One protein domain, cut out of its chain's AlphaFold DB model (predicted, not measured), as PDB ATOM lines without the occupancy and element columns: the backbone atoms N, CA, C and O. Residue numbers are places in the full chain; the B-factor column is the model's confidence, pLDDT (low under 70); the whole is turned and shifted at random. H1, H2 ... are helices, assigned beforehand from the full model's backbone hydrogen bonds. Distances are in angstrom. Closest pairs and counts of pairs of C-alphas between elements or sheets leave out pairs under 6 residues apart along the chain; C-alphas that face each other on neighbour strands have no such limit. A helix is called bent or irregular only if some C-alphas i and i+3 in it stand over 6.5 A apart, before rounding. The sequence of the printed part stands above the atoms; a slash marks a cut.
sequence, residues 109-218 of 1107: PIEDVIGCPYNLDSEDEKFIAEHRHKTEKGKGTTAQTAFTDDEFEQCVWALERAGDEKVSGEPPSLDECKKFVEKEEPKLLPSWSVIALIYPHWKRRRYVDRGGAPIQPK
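AT A GLANCE: This is residues 109 to 218 of the 1107 residues of the protein "Enhancer of polycomb-like protein" of Powellomyces hirtus (UniProt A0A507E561). Three helices, H2, H3 and H4, pack on one another at steep angles to make the core, with H4 turning sharply at a kink near residue 194. H1 lies to one side of this core, near H2 and H4 but touching no helix, and a long loop leads from its far end back to H2, while residues 109 to 114 stick out as a free tail. The printed part has 110 residues with four named helices, in the order H1, H2, H3, H4, and no named strand. It is all helix by class, with 64 residues in the helices, and the helix packing is mostly crossed. The whole is compact, with a radius of gyration of the C-alphas of 14.0 A and spans of 41 by 30 by 29 A.

HOW THE PARTS SIT: Residues 109 to 114 stand free, and residues 109 to 123 hold no named element. H1, residues 124 to 136, is near H2, residues 149 to 165, with 6 pairs of C-alphas within 10 A. H1 is also near H4, residues 186 to 208, with 7 such pairs. H1 and H3, residues 174 to 184, are apart. H2 touches H3 with residues 158 to 162 alone; the closest C-alphas, those of Ala 162 and Cys 177, are 5.8 A apart, and the lines are about perpendicular at 83 degrees. H2 touches H4 with residues 152 to 159 alone, the closest C-alphas being those of Cys 155 and Ile 195 at 5.5 A. These two run the same way at a steep tilt of 69 degrees, only just short of about perpendicular. H3 and H4 touch, with the C-alphas of Glu 182 and Leu 189 closest at 6.7 A, and run opposite ways at a steep tilt of 51 degrees. In H1, H2 and H3 every O i to N i+4 pair is within hydrogen-bond range; in H4 13 of 19 are.

IN THESE COORDINATES: H1 begins at C-alpha 124, at (196.210, 155.682, 180.222), and is 18.3 A long from first to last C-alpha. H2 measures 24.7 A and begins at C-alpha 149, at (192.338, 151.299, 187.633). H3 measures 15.2 A. H4, the longest helix by residues, spans 28.2 A and ends at C-alpha 208, at (204.553, 152.416, 167.751). H4 is irregular, with C-alphas 190 and 193 lying 7.7 A apart, and it has a kink of 87 degrees near residue 194.

THE WHOLE: The two C-alphas farthest apart are those of Pro 109 and Gly 138, at 44.9 A. The printed part has no cut. The link from H1 to H2 is long, with 12 residues; that from H2 to H3 is short, with 8; that from H3 to H4 is tight, with 1. The mean pLDDT of the printed part is 86.5, and residues 138 to 145, in the long link, are under 70.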
ATOM      1  N   PRO A 109     212.057 143.370 200.070       93.38
ATOM      2  CA  PRO A 109     212.408 144.354 199.045       93.38
ATOM      3  C   PRO A 109     211.228 145.302 198.754       93.38
ATOM      4  O   PRO A 109     210.098 145.046 199.165       93.38
ATOM      5  N   ILE A 110     211.479 146.419 198.066       91.81
ATOM      6  CA  ILE A 110     210.442 147.431 197.781       91.81
ATOM      7  C   ILE A 110     209.408 146.859 196.802       91.81
ATOM      8  O   ILE A 110     208.206 147.070 196.946       91.81
ATOM      9  N   GLU A 111     209.897 146.070 195.854       89.25
ATOM     10  CA  GLU A 111     209.186 145.360 194.798       89.25
ATOM     11  C   GLU A 111     208.069 144.446 195.340       89.25
ATOM     12  O   GLU A 111     206.993 144.381 194.754       89.25
ATOM     13  N   ASP A 112     208.279 143.821 196.504       90.62
ATOM     14  CA  ASP A 112     207.291 142.970 197.191       90.62
ATOM     15  C   ASP A 112     206.207 143.781 197.943       90.62
ATOM     16  O   ASP A 112     205.219 143.211 198.412       90.62
ATOM     17  N   VAL A 113     206.393 145.099 198.113       91.94
ATOM     18  CA  VAL A 113     205.517 145.982 198.913       91.94
ATOM     19  C   VAL A 113     204.695 146.942 198.050       91.94
ATOM     20  O   VAL A 113     203.587 147.299 198.444       91.94
ATOM     21  N   ILE A 114     205.191 147.339 196.872       90.25
ATOM     22  CA  ILE A 114     204.477 148.246 195.951       90.25
ATOM     23  C   ILE A 114     203.238 147.619 195.290       90.25
ATOM     24  O   ILE A 114     202.365 148.346 194.828       90.25
ATOM     25  N   GLY A 115     203.126 146.287 195.252       89.94
ATOM     26  CA  GLY A 115     202.010 145.603 194.598       89.94
ATOM     27  C   GLY A 115     202.230 145.463 193.092       89.94
ATOM     28  O   GLY A 115     202.999 144.599 192.673       89.94
ATOM     29  N   CYS A 116     201.546 146.266 192.271       91.62
ATOM     30  CA  CYS A 116     201.785 146.270 190.826       91.62
ATOM     31  C   CYS A 116     202.991 147.168 190.486       91.62
ATOM     32  O   CYS A 116     203.032 148.314 190.934       91.62
ATOM     33  N   PRO A 117     203.975 146.703 189.691       91.81
ATOM     34  CA  PRO A 117     205.059 147.574 189.236       91.81
ATOM     35  C   PRO A 117     204.618 148.573 188.158       91.81
ATOM     36  O   PRO A 117     205.182 149.666 188.074       91.81
ATOM     37  N   TYR A 118     203.609 148.233 187.345       93.88
ATOM     38  CA  TYR A 118     203.018 149.188 186.407       93.88
ATOM     39  C   TYR A 118     202.177 150.217 187.166       93.88
ATOM     40  O   TYR A 118     201.465 149.863 188.097       93.88
ATOM     41  N   ASN A 119     202.293 151.485 186.777       93.81
ATOM     42  CA  ASN A 119     201.554 152.609 187.350       93.81
ATOM     43  C   ASN A 119     200.919 153.387 186.190       93.81
ATOM     44  O   ASN A 119     201.594 153.608 185.180       93.81
ATOM     45  N   LEU A 120     199.665 153.815 186.340       93.69
ATOM     46  CA  LEU A 120     198.972 154.661 185.365       93.69
ATOM     47  C   LEU A 120     199.699 155.986 185.086       93.69
ATOM     48  O   LEU A 120     200.343 156.577 185.955       93.69
ATOM     49  N   ASP A 121     199.513 156.495 183.867       93.81
ATOM     50  CA  ASP A 121     199.909 157.844 183.466       93.81
ATOM     51  C   ASP A 121     198.768 158.591 182.759       93.81
ATOM     52  O   ASP A 121     197.720 158.026 182.440       93.81
ATOM     53  N   SER A 122     198.981 159.873 182.464       94.38
ATOM     54  CA  SER A 122     197.966 160.733 181.852       94.38
ATOM     55  C   SER A 122     197.672 160.471 180.368       94.38
ATOM     56  O   SER A 122     196.991 161.282 179.739       94.38
ATOM     57  N   GLU A 123     198.151 159.382 179.771       93.19
ATOM     58  CA  GLU A 123     197.609 158.829 178.519       93.19
ATOM     59  C   GLU A 123     196.681 157.644 178.809       93.19
ATOM     60  O   GLU A 123     195.594 157.562 178.232       93.19
ATOM     61  N   ASP A 124     197.054 156.785 179.758       93.69
ATOM     62  CA  ASP A 124     196.210 155.682 180.222       93.69
ATOM     63  C   ASP A 124     194.950 156.200 180.949       93.69
ATOM     64  O   ASP A 124     193.848 155.734 180.658       93.69
ATOM     65  N   GLU A 125     195.062 157.244 181.784       93.25
ATOM     66  CA  GLU A 125     193.919 157.952 182.398       93.25
ATOM     67  C   GLU A 125     192.897 158.415 181.341       93.25
ATOM     68  O   GLU A 125     191.684 158.291 181.533       93.25
ATOM     69  N   LYS A 126     193.377 158.925 180.194       93.69
ATOM     70  CA  LYS A 126     192.520 159.383 179.087       93.69
ATOM     71  C   LYS A 126     191.847 158.208 178.389       93.69
ATOM     72  O   LYS A 126     190.642 158.262 178.167       93.69
ATOM     73  N   PHE A 127     192.588 157.137 178.096       91.81
ATOM     74  CA  PHE A 127     192.024 155.909 177.526       91.81
ATOM     75  C   PHE A 127     190.925 155.322 178.426       91.81
ATOM     76  O   PHE A 127     189.851 154.951 177.947       91.81
ATOM     77  N   ILE A 128     191.153 155.303 179.742       91.31
ATOM     78  CA  ILE A 128     190.186 154.831 180.734       91.31
ATOM     79  C   ILE A 128     188.954 155.748 180.791       91.31
ATOM     80  O   ILE A 128     187.825 155.251 180.787       91.31
ATOM     81  N   ALA A 129     189.129 157.073 180.781       90.50
ATOM     82  CA  ALA A 129     188.023 158.034 180.751       90.50
ATOM     83  C   ALA A 129     187.197 157.943 179.452       90.50
ATOM     84  O   ALA A 129     185.964 157.904 179.499       90.50
ATOM     85  N   GLU A 130     187.850 157.829 178.292       89.31
ATOM     86  CA  GLU A 130     187.191 157.590 177.003       89.31
ATOM     87  C   GLU A 130     186.425 156.261 177.000       89.31
ATOM     88  O   GLU A 130     185.291 156.202 176.516       89.31
ATOM     89  N   HIS A 131     186.993 155.200 177.585       85.88
ATOM     90  CA  HIS A 131     186.325 153.908 177.705       85.88
ATOM     91  C   HIS A 131     185.089 153.965 178.622       85.88
ATOM     92  O   HIS A 131     184.017 153.469 178.250       85.88
ATOM     93  N   ARG A 132     185.205 154.627 179.784       87.44
ATOM     94  CA  ARG A 132     184.094 154.877 180.720       87.44
ATOM     95  C   ARG A 132     182.967 155.642 180.014       87.44
ATOM     96  O   ARG A 132     181.856 155.119 179.914       87.44
ATOM     97  N   HIS A 133     183.267 156.770 179.365       83.44
ATOM     98  CA  HIS A 133     182.282 157.545 178.596       83.44
ATOM     99  C   HIS A 133     181.677 156.801 177.393       83.44
ATOM    100  O   HIS A 133     180.528 157.056 177.021       83.44
ATOM    101  N   LYS A 134     182.417 155.889 176.753       81.12
ATOM    102  CA  LYS A 134     181.906 155.048 175.657       81.12
ATOM    103  C   LYS A 134     180.899 154.006 176.157       81.12
ATOM    104  O   LYS A 134     179.916 153.739 175.463       81.12
ATOM    105  N   THR A 135     181.124 153.476 177.359       75.19
ATOM    106  CA  THR A 135     180.211 152.549 178.046       75.19
ATOM    107  C   THR A 135     178.955 153.268 178.546       75.19
ATOM    108  O   THR A 135     177.848 152.814 178.265       75.19
ATOM    109  N   GLU A 136     179.098 154.441 179.172       72.56
ATOM    110  CA  GLU A 136     177.968 155.289 179.595       72.56
ATOM    111  C   GLU A 136     177.040 155.666 178.431       72.56
ATOM    112  O   GLU A 136     175.818 155.639 178.565       72.56
ATOM    113  N   LYS A 137     177.602 155.968 177.252       70.19
ATOM    114  CA  LYS A 137     176.848 156.365 176.045       70.19
ATOM    115  C   LYS A 137     176.179 155.187 175.314       70.19
ATOM    116  O   LYS A 137     175.881 155.284 174.124       70.19
ATOM    117  N   GLY A 138     175.940 154.073 176.011       57.06
ATOM    118  CA  GLY A 138     175.052 152.983 175.593       57.06
ATOM    119  C   GLY A 138     175.533 152.123 174.420       57.06
ATOM    120  O   GLY A 138     174.785 151.263 173.955       57.06
ATOM    121  N   LYS A 139     176.764 152.307 173.922       54.94
ATOM    122  CA  LYS A 139     177.290 151.564 172.760       54.94
ATOM    123  C   LYS A 139     177.876 150.195 173.129       54.94
ATOM    124  O   LYS A 139     179.024 149.892 172.818       54.94
ATOM    125  N   GLY A 140     177.029 149.343 173.706       51.56
ATOM    126  CA  GLY A 140     177.145 147.883 173.601       51.56
ATOM    127  C   GLY A 140     178.257 147.185 174.393       51.56
ATOM    128  O   GLY A 140     178.470 145.997 174.168       51.56
ATOM    129  N   THR A 141     178.955 147.855 175.313       52.25
ATOM    130  CA  THR A 141     179.893 147.188 176.231       52.25
ATOM    131  C   THR A 141     179.135 146.479 177.356       52.25
ATOM    132  O   THR A 141     178.594 147.101 178.269       52.25
ATOM    133  N   THR A 142     179.078 145.146 177.289       57.41
ATOM    134  CA  THR A 142     178.544 144.277 178.353       57.41
ATOM    135  C   THR A 142     179.268 144.544 179.676       57.41
ATOM    136  O   THR A 142     180.481 144.737 179.674       57.41
ATOM    137  N   ALA A 143     178.577 144.455 180.819       59.44
ATOM    138  CA  ALA A 143     179.148 144.714 182.152       59.44
ATOM    139  C   ALA A 143     180.447 143.931 182.479       59.44
ATOM    140  O   ALA A 143     181.232 144.372 183.306       59.44
ATOM    141  N   GLN A 144     180.713 142.825 181.775       58.97
ATOM    142  CA  GLN A 144     181.971 142.056 181.785       58.97
ATOM    143  C   GLN A 144     183.190 142.784 181.163       58.97
ATOM    144  O   GLN A 144     184.244 142.174 181.008       58.97
ATOM    145  N   THR A 145     183.043 144.043 180.741       65.88
ATOM    146  CA  THR A 145     184.108 144.863 180.128       65.88
ATOM    147  C   THR A 145     184.364 146.183 180.856       65.88
ATOM    148  O   THR A 145     185.231 146.946 180.440       65.88
ATOM    149  N   ALA A 146     183.656 146.455 181.957       78.00
ATOM    150  CA  ALA A 146     184.073 147.481 182.908       78.00
ATOM    151  C   ALA A 146     185.231 146.940 183.764       78.00
ATOM    152  O   ALA A 146     185.226 145.761 184.110       78.00
ATOM    153  N   PHE A 147     186.199 147.796 184.091       84.94
ATOM    154  CA  PHE A 147     187.383 147.447 184.880       84.94
ATOM    155  C   PHE A 147     187.827 148.622 185.767       84.94
ATOM    156  O   PHE A 147     187.551 149.793 185.456       84.94
ATOM    157  N   THR A 148     188.481 148.308 186.884       89.88
ATOM    158  CA  THR A 148     189.097 149.292 187.786       89.88
ATOM    159  C   THR A 148     190.476 149.730 187.296       89.88
ATOM    160  O   THR A 148     191.046 149.155 186.368       89.88
ATOM    161  N   ASP A 149     191.008 150.771 187.929       91.62
ATOM    162  CA  ASP A 149     192.338 151.299 187.633       91.62
ATOM    163  C   ASP A 149     193.418 150.239 187.974       91.62
ATOM    164  O   ASP A 149     194.191 149.851 187.097       91.62
ATOM    165  N   ASP A 150     193.344 149.619 189.161       91.44
ATOM    166  CA  ASP A 150     194.179 148.485 189.599       91.44
ATOM    167  C   ASP A 150     194.141 147.282 188.627       91.44
ATOM    168  O   ASP A 150     195.131 146.564 188.449       91.44
ATOM    169  N   GLU A 151     192.974 146.993 188.034       90.75
ATOM    170  CA  GLU A 151     192.801 145.893 187.074       90.75
ATOM    171  C   GLU A 151     193.478 146.207 185.737       90.75
ATOM    172  O   GLU A 151     194.074 145.311 185.133       90.75
ATOM    173  N   PHE A 152     193.438 147.465 185.287       92.94
ATOM    174  CA  PHE A 152     194.173 147.909 184.103       92.94
ATOM    175  C   PHE A 152     195.686 147.787 184.318       92.94
ATOM    176  O   PHE A 152     196.367 147.225 183.461       92.94
ATOM    177  N   GLU A 153     196.207 148.238 185.464       93.88
ATOM    178  CA  GLU A 153     197.640 148.162 185.786       93.88
ATOM    179  C   GLU A 153     198.150 146.715 185.776       93.88
ATOM    180  O   GLU A 153     199.139 146.414 185.108       93.88
ATOM    181  N   GLN A 154     197.421 145.787 186.409       92.62
ATOM    182  CA  GLN A 154     197.733 144.353 186.362       92.62
ATOM    183  C   GLN A 154     197.692 143.788 184.932       92.62
ATOM    184  O   GLN A 154     198.576 143.024 184.542       92.62
ATOM    185  N   CYS A 155     196.701 144.179 184.123       92.06
ATOM    186  CA  CYS A 155     196.604 143.747 182.726       92.06
ATOM    187  C   CYS A 155     197.774 144.264 181.873       92.06
ATOM    188  O   CYS A 155     198.321 143.505 181.071       92.06
ATOM    189  N   VAL A 156     198.174 145.530 182.033       93.50
ATOM    190  CA  VAL A 156     199.307 146.111 181.293       93.50
ATOM    191  C   VAL A 156     200.639 145.547 181.781       93.50
ATOM    192  O   VAL A 156     201.487 145.231 180.952       93.50
ATOM    193  N   TRP A 157     200.813 145.322 183.084       93.75
ATOM    194  CA  TRP A 157     202.004 144.666 183.627       93.75
ATOM    195  C   TRP A 157     202.206 143.258 183.049       93.75
ATOM    196  O   TRP A 157     203.296 142.931 182.574       93.75
ATOM    197  N   ALA A 158     201.148 142.444 183.001       92.25
ATOM    198  CA  ALA A 158     201.209 141.109 182.408       92.25
ATOM    199  C   ALA A 158     201.543 141.144 180.900       92.25
ATOM    200  O   ALA A 158     202.249 140.263 180.400       92.25
ATOM    201  N   LEU A 159     201.093 142.179 180.180       92.19
ATOM    202  CA  LEU A 159     201.450 142.416 178.778       92.19
ATOM    203  C   LEU A 159     202.901 142.905 178.607       92.19
ATOM    204  O   LEU A 159     203.602 142.392 177.737       92.19
ATOM    205  N   GLU A 160     203.396 143.815 179.452       92.38
ATOM    206  CA  GLU A 160     204.811 144.226 179.478       92.38
ATOM    207  C   GLU A 160     205.738 143.033 179.747       92.38
ATOM    208  O   GLU A 160     206.741 142.872 179.049       92.38
ATOM    209  N   ARG A 161     205.377 142.140 180.681       91.38
ATOM    210  CA  ARG A 161     206.110 140.885 180.923       91.38
ATOM    211  C   ARG A 161     206.111 139.964 179.692       91.38
ATOM    212  O   ARG A 161     207.160 139.425 179.347       91.38
ATOM    213  N   ALA A 162     204.976 139.818 179.000       90.12
ATOM    214  CA  ALA A 162     204.887 139.037 177.759       90.12
ATOM    215  C   ALA A 162     205.685 139.667 176.597       90.12
ATOM    216  O   ALA A 162     206.243 138.956 175.759       90.12
ATOM    217  N   GLY A 163     205.762 141.002 176.546       88.06
ATOM    218  CA  GLY A 163     206.599 141.749 175.607       88.06
ATOM    219  C   GLY A 163     208.096 141.621 175.899       88.06
ATOM    220  O   GLY A 163     208.882 141.506 174.963       88.06
ATOM    221  N   ASP A 164     208.491 141.584 177.177       87.62
ATOM    222  CA  ASP A 164     209.884 141.397 177.609       87.62
ATOM    223  C   ASP A 164     210.391 139.951 177.399       87.62
ATOM    224  O   ASP A 164     211.578 139.770 177.129       87.62
ATOM    225  N   GLU A 165     209.529 138.920 177.439       85.44
ATOM    226  CA  GLU A 165     209.911 137.546 177.033       85.44
ATOM    227  C   GLU A 165     210.116 137.436 175.501       85.44
ATOM    228  O   GLU A 165     210.907 136.612 175.028       85.44
ATOM    229  N   LYS A 166     209.458 138.286 174.693       79.88
ATOM    230  CA  LYS A 166     209.532 138.239 173.221       79.88
ATOM    231  C   LYS A 166     210.760 138.974 172.662       79.88
ATOM    232  O   LYS A 166     210.689 140.084 172.140       79.88
ATOM    233  N   VAL A 167     211.886 138.260 172.654       73.38
ATOM    234  CA  VAL A 167     213.198 138.696 172.121       73.38
ATOM    235  C   VAL A 167     213.168 139.196 170.659       73.38
ATOM    236  O   VAL A 167     214.076 139.911 170.245       73.38
ATOM    237  N   SER A 168     212.154 138.860 169.850       71.38
ATOM    238  CA  SER A 168     212.138 139.187 168.410       71.38
ATOM    239  C   SER A 168     211.851 140.656 168.065       71.38
ATOM    240  O   SER A 168     211.808 140.986 166.882       71.38
ATOM    241  N   GLY A 169     211.616 141.536 169.046       73.06
ATOM    242  CA  GLY A 169     211.344 142.971 168.843       73.06
ATOM    243  C   GLY A 169     209.968 143.295 168.238       73.06
ATOM    244  O   GLY A 169     209.457 144.399 168.406       73.06
ATOM    245  N   GLU A 170     209.332 142.325 167.586       83.56
ATOM    246  CA  GLU A 170     207.939 142.389 167.150       83.56
ATOM    247  C   GLU A 170     206.962 142.279 168.334       83.56
ATOM    248  O   GLU A 170     207.224 141.539 169.287       83.56
ATOM    249  N   PRO A 171     205.773 142.906 168.256       85.56
ATOM    250  CA  PRO A 171     204.735 142.737 169.268       85.56
ATOM    251  C   PRO A 171     204.288 141.270 169.405       85.56
ATOM    252  O   PRO A 171     204.087 140.591 168.389       85.56
ATOM    253  N   PRO A 172     204.074 140.751 170.630       89.19
ATOM    254  CA  PRO A 172     203.481 139.432 170.827       89.19
ATOM    255  C   PRO A 172     202.047 139.409 170.296       89.19
ATOM    256  O   PRO A 172     201.337 140.414 170.375       89.19
ATOM    257  N   SER A 173     201.597 138.289 169.726       90.62
ATOM    258  CA  SER A 173     200.180 138.123 169.365       90.62
ATOM    259  C   SER A 173     199.297 137.975 170.610       90.62
ATOM    260  O   SER A 173     199.785 137.674 171.701       90.62
ATOM    261  N   LEU A 174     197.979 138.154 170.465       90.81
ATOM    262  CA  LEU A 174     197.033 137.914 171.562       90.81
ATOM    263  C   LEU A 174     197.110 136.468 172.085       90.81
ATOM    264  O   LEU A 174     197.040 136.259 173.292       90.81
ATOM    265  N   ASP A 175     197.326 135.483 171.209       90.25
ATOM    266  CA  ASP A 175     197.452 134.075 171.603       90.25
ATOM    267  C   ASP A 175     198.818 133.738 172.227       90.25
ATOM    268  O   ASP A 175     198.903 132.810 173.030       90.25
ATOM    269  N   GLU A 176     199.886 134.473 171.893       89.50
ATOM    270  CA  GLU A 176     201.155 134.440 172.642       89.50
ATOM    271  C   GLU A 176     200.952 135.001 174.056       89.50
ATOM    272  O   GLU A 176     201.244 134.315 175.035       89.50
ATOM    273  N   CYS A 177     200.357 136.196 174.169       90.06
ATOM    274  CA  CYS A 177     200.053 136.832 175.455       90.06
ATOM    275  C   CYS A 177     199.162 135.939 176.334       90.06
ATOM    276  O   CYS A 177     199.391 135.829 177.537       90.06
ATOM    277  N   LYS A 178     198.180 135.245 175.747       90.88
ATOM    278  CA  LYS A 178     197.288 134.344 176.488       90.88
ATOM    279  C   LYS A 178     198.035 133.167 177.112       90.88
ATOM    280  O   LYS A 178     197.835 132.876 178.287       90.88
ATOM    281  N   LYS A 179     198.920 132.519 176.344       90.56
ATOM    282  CA  LYS A 179     199.759 131.404 176.822       90.56
ATOM    283  C   LYS A 179     200.744 131.865 177.899       90.56
ATOM    284  O   LYS A 179     201.011 131.115 178.832       90.56
ATOM    285  N   PHE A 180     201.249 133.094 177.788       89.81
ATOM    286  CA  PHE A 180     202.089 133.708 178.814       89.81
ATOM    287  C   PHE A 180     201.321 133.911 180.128       89.81
ATOM    288  O   PHE A 180     201.757 133.428 181.169       89.81
ATOM    289  N   VAL A 181     200.141 134.542 180.081       90.44
ATOM    290  CA  VAL A 181     199.290 134.760 181.267       90.44
ATOM    291  C   VAL A 181     198.841 133.433 181.891       90.44
ATOM    292  O   VAL A 181     198.834 133.309 183.110       90.44
ATOM    293  N   GLU A 182     198.536 132.412 181.088       91.62
ATOM    294  CA  GLU A 182     198.182 131.070 181.579       91.62
ATOM    295  C   GLU A 182     199.338 130.366 182.316       91.62
ATOM    296  O   GLU A 182     199.099 129.642 183.284       91.62
ATOM    297  N   LYS A 183     200.586 130.616 181.898       90.44
ATOM    298  CA  LYS A 183     201.822 130.089 182.502       90.44
ATOM    299  C   LYS A 183     202.243 130.851 183.763       90.44
ATOM    300  O   LYS A 183     202.595 130.226 184.759       90.44
ATOM    301  N   GLU A 184     202.238 132.181 183.710       87.44
ATOM    302  CA  GLU A 184     202.859 133.046 184.724       87.44
ATOM    303  C   GLU A 184     201.861 133.634 185.728       87.44
ATOM    304  O   GLU A 184     202.157 133.714 186.918       87.44
ATOM    305  N   GLU A 185     200.677 134.057 185.276       86.88
ATOM    306  CA  GLU A 185     199.707 134.802 186.092       86.88
ATOM    307  C   GLU A 185     198.268 134.277 185.903       86.88
ATOM    308  O   GLU A 185     197.352 135.036 185.569       86.88
ATOM    309  N   PRO A 186     198.003 132.978 186.178       86.75
ATOM    310  CA  PRO A 186     196.711 132.335 185.895       86.75
ATOM    311  C   PRO A 186     195.516 132.956 186.643       86.75
ATOM    312  O   PRO A 186     194.363 132.689 186.306       86.75
ATOM    313  N   LYS A 187     195.772 133.816 187.639       87.62
ATOM    314  CA  LYS A 187     194.759 134.621 188.339       87.62
ATOM    315  C   LYS A 187     194.064 135.641 187.427       87.62
ATOM    316  O   LYS A 187     192.920 135.977 187.705       87.62
ATOM    317  N   LEU A 188     194.727 136.116 186.366       86.38
ATOM    318  CA  LEU A 188     194.199 137.133 185.446       86.38
ATOM    319  C   LEU A 188     193.398 136.539 184.271       86.38
ATOM    320  O   LEU A 188     192.744 137.276 183.536       86.38
ATOM    321  N   LEU A 189     193.384 135.210 184.107       83.19
ATOM    322  CA  LEU A 189     192.620 134.526 183.054       83.19
ATOM    323  C   LEU A 189     191.104 134.834 183.041       83.19
ATOM    324  O   LEU A 189     190.561 134.953 181.940       83.19
ATOM    325  N   PRO A 190     190.397 135.004 184.181       84.06
ATOM    326  CA  PRO A 190     188.995 135.434 184.177       84.06
ATOM    327  C   PRO A 190     188.796 136.817 183.537       84.06
ATOM    328  O   PRO A 190     187.778 137.052 182.889       84.06
ATOM    329  N   SER A 191     189.793 137.697 183.658       82.94
ATOM    330  CA  SER A 191     189.806 139.057 183.108       82.94
ATOM    331  C   SER A 191     190.376 139.124 181.683       82.94
ATOM    332  O   SER A 191     190.629 140.213 181.169       82.94
ATOM    333  N   TRP A 192     190.550 137.988 180.991       87.94
ATOM    334  CA  TRP A 192     191.112 137.953 179.632       87.94
ATOM    335  C   TRP A 192     190.352 138.840 178.625       87.94
ATOM    336  O   TRP A 192     190.965 139.428 177.735       87.94
ATOM    337  N   SER A 193     189.034 138.997 178.786       85.81
ATOM    338  CA  SER A 193     188.215 139.915 177.976       85.81
ATOM    339  C   SER A 193     188.657 141.381 178.091       85.81
ATOM    340  O   SER A 193     188.551 142.130 177.122       85.81
ATOM    341  N   VAL A 194     189.177 141.781 179.257       87.06
ATOM    342  CA  VAL A 194     189.729 143.117 179.524       87.06
ATOM    343  C   VAL A 194     191.150 143.225 178.962       87.06
ATOM    344  O   VAL A 194     191.447 144.184 178.254       87.06
ATOM    345  N   ILE A 195     191.997 142.202 179.138       88.94
ATOM    346  CA  ILE A 195     193.346 142.152 178.531       88.94
ATOM    347  C   ILE A 195     193.266 142.287 176.999       88.94
ATOM    348  O   ILE A 195     194.006 143.069 176.405       88.94
ATOM    349  N   ALA A 196     192.331 141.588 176.351       90.19
ATOM    350  CA  ALA A 196     192.130 141.658 174.903       90.19
ATOM    351  C   ALA A 196     191.655 143.042 174.407       90.19
ATOM    352  O   ALA A 196     191.922 143.406 173.261       90.19
ATOM    353  N   LEU A 197     190.982 143.819 175.266       89.81
ATOM    354  CA  LEU A 197     190.544 145.194 175.004       89.81
ATOM    355  C   LEU A 197     191.665 146.225 175.235       89.81
ATOM    356  O   LEU A 197     191.734 147.219 174.514       89.81
ATOM    357  N   ILE A 198     192.546 145.983 176.211       92.56
ATOM    358  CA  ILE A 198     193.698 146.839 176.545       92.56
ATOM    359  C   ILE A 198     194.870 146.615 175.575       92.56
ATOM    360  O   ILE A 198     195.569 147.562 175.217       92.56
ATOM    361  N   TYR A 199     195.073 145.383 175.098       93.62
ATOM    362  CA  TYR A 199     196.190 145.005 174.224       93.62
ATOM    363  C   TYR A 199     196.421 145.945 173.020       93.62
ATOM    364  O   TYR A 199     197.579 146.285 172.783       93.62
ATOM    365  N   PRO A 200     195.407 146.421 172.263       93.94
ATOM    366  CA  PRO A 200     195.625 147.364 171.160       93.94
ATOM    367  C   PRO A 200     196.203 148.717 171.602       93.94
ATOM    368  O   PRO A 200     197.007 149.297 170.872       93.94
ATOM    369  N   HIS A 201     195.820 149.201 172.789       93.12
ATOM    370  CA  HIS A 201     196.338 150.434 173.394       93.12
ATOM    371  C   HIS A 201     197.784 150.236 173.855       93.12
ATOM    372  O   HIS A 201     198.683 150.916 173.363       93.12
ATOM    373  N   TRP A 202     198.033 149.211 174.677       94.19
ATOM    374  CA  TRP A 202     199.380 148.829 175.118       94.19
ATOM    375  C   TRP A 202     200.354 148.628 173.944       94.19
ATOM    376  O   TRP A 202     201.439 149.210 173.906       94.19
ATOM    377  N   LYS A 203     199.938 147.850 172.936       93.56
ATOM    378  CA  LYS A 203     200.725 147.553 171.733       93.56
ATOM    379  C   LYS A 203     201.137 148.820 170.995       93.56
ATOM    380  O   LYS A 203     202.260 148.886 170.497       93.56
ATOM    381  N   ARG A 204     200.241 149.807 170.909       93.88
ATOM    382  CA  ARG A 204     200.540 151.104 170.303       93.88
ATOM    383  C   ARG A 204     201.616 151.830 171.115       93.88
ATOM    384  O   ARG A 204     202.682 152.100 170.565       93.88
ATOM    385  N   ARG A 205     201.383 152.031 172.418       93.12
ATOM    386  CA  ARG A 205     202.306 152.767 173.297       93.12
ATOM    387  C   ARG A 205     203.704 152.144 173.307       93.12
ATOM    388  O   ARG A 205     204.684 152.858 173.120       93.12
ATOM    389  N   ARG A 206     203.814 150.815 173.426       91.19
ATOM    390  CA  ARG A 206     205.111 150.115 173.431       91.19
ATOM    391  C   ARG A 206     205.782 150.057 172.053       91.19
ATOM    392  O   ARG A 206     206.957 150.394 171.941       91.19
ATOM    393  N   TYR A 207     205.089 149.628 170.994       90.44
ATOM    394  CA  TYR A 207     205.744 149.301 169.712       90.44
ATOM    395  C   TYR A 207     205.674 150.399 168.648       90.44
ATOM    396  O   TYR A 207     206.554 150.448 167.794       90.44
ATOM    397  N   VAL A 208     204.674 151.285 168.689       88.94
ATOM    398  CA  VAL A 208     204.553 152.416 167.751       88.94
ATOM    399  C   VAL A 208     205.194 153.660 168.350       88.94
ATOM    400  O   VAL A 208     206.127 154.206 167.770       88.94
ATOM    401  N   ASP A 209     204.742 154.073 169.534       90.88
ATOM    402  CA  ASP A 209     205.140 155.359 170.121       90.88
ATOM    403  C   ASP A 209     206.519 155.278 170.824       90.88
ATOM    404  O   ASP A 209     207.205 156.288 170.985       90.88
ATOM    405  N   ARG A 210     206.962 154.067 171.210       88.19
ATOM    406  CA  ARG A 210     208.242 153.797 171.906       88.19
ATOM    407  C   ARG A 210     209.166 152.806 171.176       88.19
ATOM    408  O   ARG A 210     210.209 152.435 171.711       88.19
ATOM    409  N   GLY A 211     208.822 152.383 169.955       86.62
ATOM    410  CA  GLY A 211     209.694 151.568 169.090       86.62
ATOM    411  C   GLY A 211     210.073 150.179 169.633       86.62
ATOM    412  O   GLY A 211     211.100 149.633 169.243       86.62
ATOM    413  N   GLY A 212     209.280 149.623 170.552       84.62
ATOM    414  CA  GLY A 212     209.504 148.336 171.223       84.62
ATOM    415  C   GLY A 212     210.086 148.461 172.636       84.62
ATOM    416  O   GLY A 212     210.013 147.498 173.406       84.62
ATOM    417  N   ALA A 213     210.607 149.639 173.000       87.06
ATOM    418  CA  ALA A 213     211.094 149.938 174.343       87.06
ATOM    419  C   ALA A 213     209.932 150.014 175.360       87.06
ATOM    420  O   ALA A 213     208.833 150.438 174.999       87.06
ATOM    421  N   PRO A 214     210.155 149.639 176.635       89.19
ATOM    422  CA  PRO A 214     209.106 149.589 177.655       89.19
ATOM    423  C   PRO A 214     208.462 150.959 177.910       89.19
ATOM    424  O   PRO A 214     209.125 152.001 177.824       89.19
ATOM    425  N   ILE A 215     207.172 150.951 178.263       92.19
ATOM    426  CA  ILE A 215     206.368 152.166 178.498       92.19
ATOM    427  C   ILE A 215     206.838 152.920 179.753       92.19
ATOM    428  O   ILE A 215     206.972 154.149 179.724       92.19
ATOM    429  N   GLN A 216     207.198 152.211 180.823       90.50
ATOM    430  CA  GLN A 216     207.849 152.818 181.987       90.50
ATOM    431  C   GLN A 216     209.347 153.069 181.710       90.50
ATOM    432  O   GLN A 216     210.031 152.166 181.216       90.50
ATOM    433  N   PRO A 217     209.897 154.262 182.020       90.06
ATOM    434  CA  PRO A 217     211.327 154.535 181.871       90.06
ATOM    435  C   PRO A 217     212.187 153.627 182.766       90.06
ATOM    436  O   PRO A 217     212.145 153.728 183.990       90.06
ATOM    437  N   LYS A 218     213.001 152.754 182.160       87.06
ATOM    438  CA  LYS A 218     213.993 151.927 182.872       87.06
ATOM    439  C   LYS A 218     215.346 152.655 182.948       87.06
ATOM    440  O   LYS A 218     215.729 153.366 182.019       87.06
TER     441      LYS A 218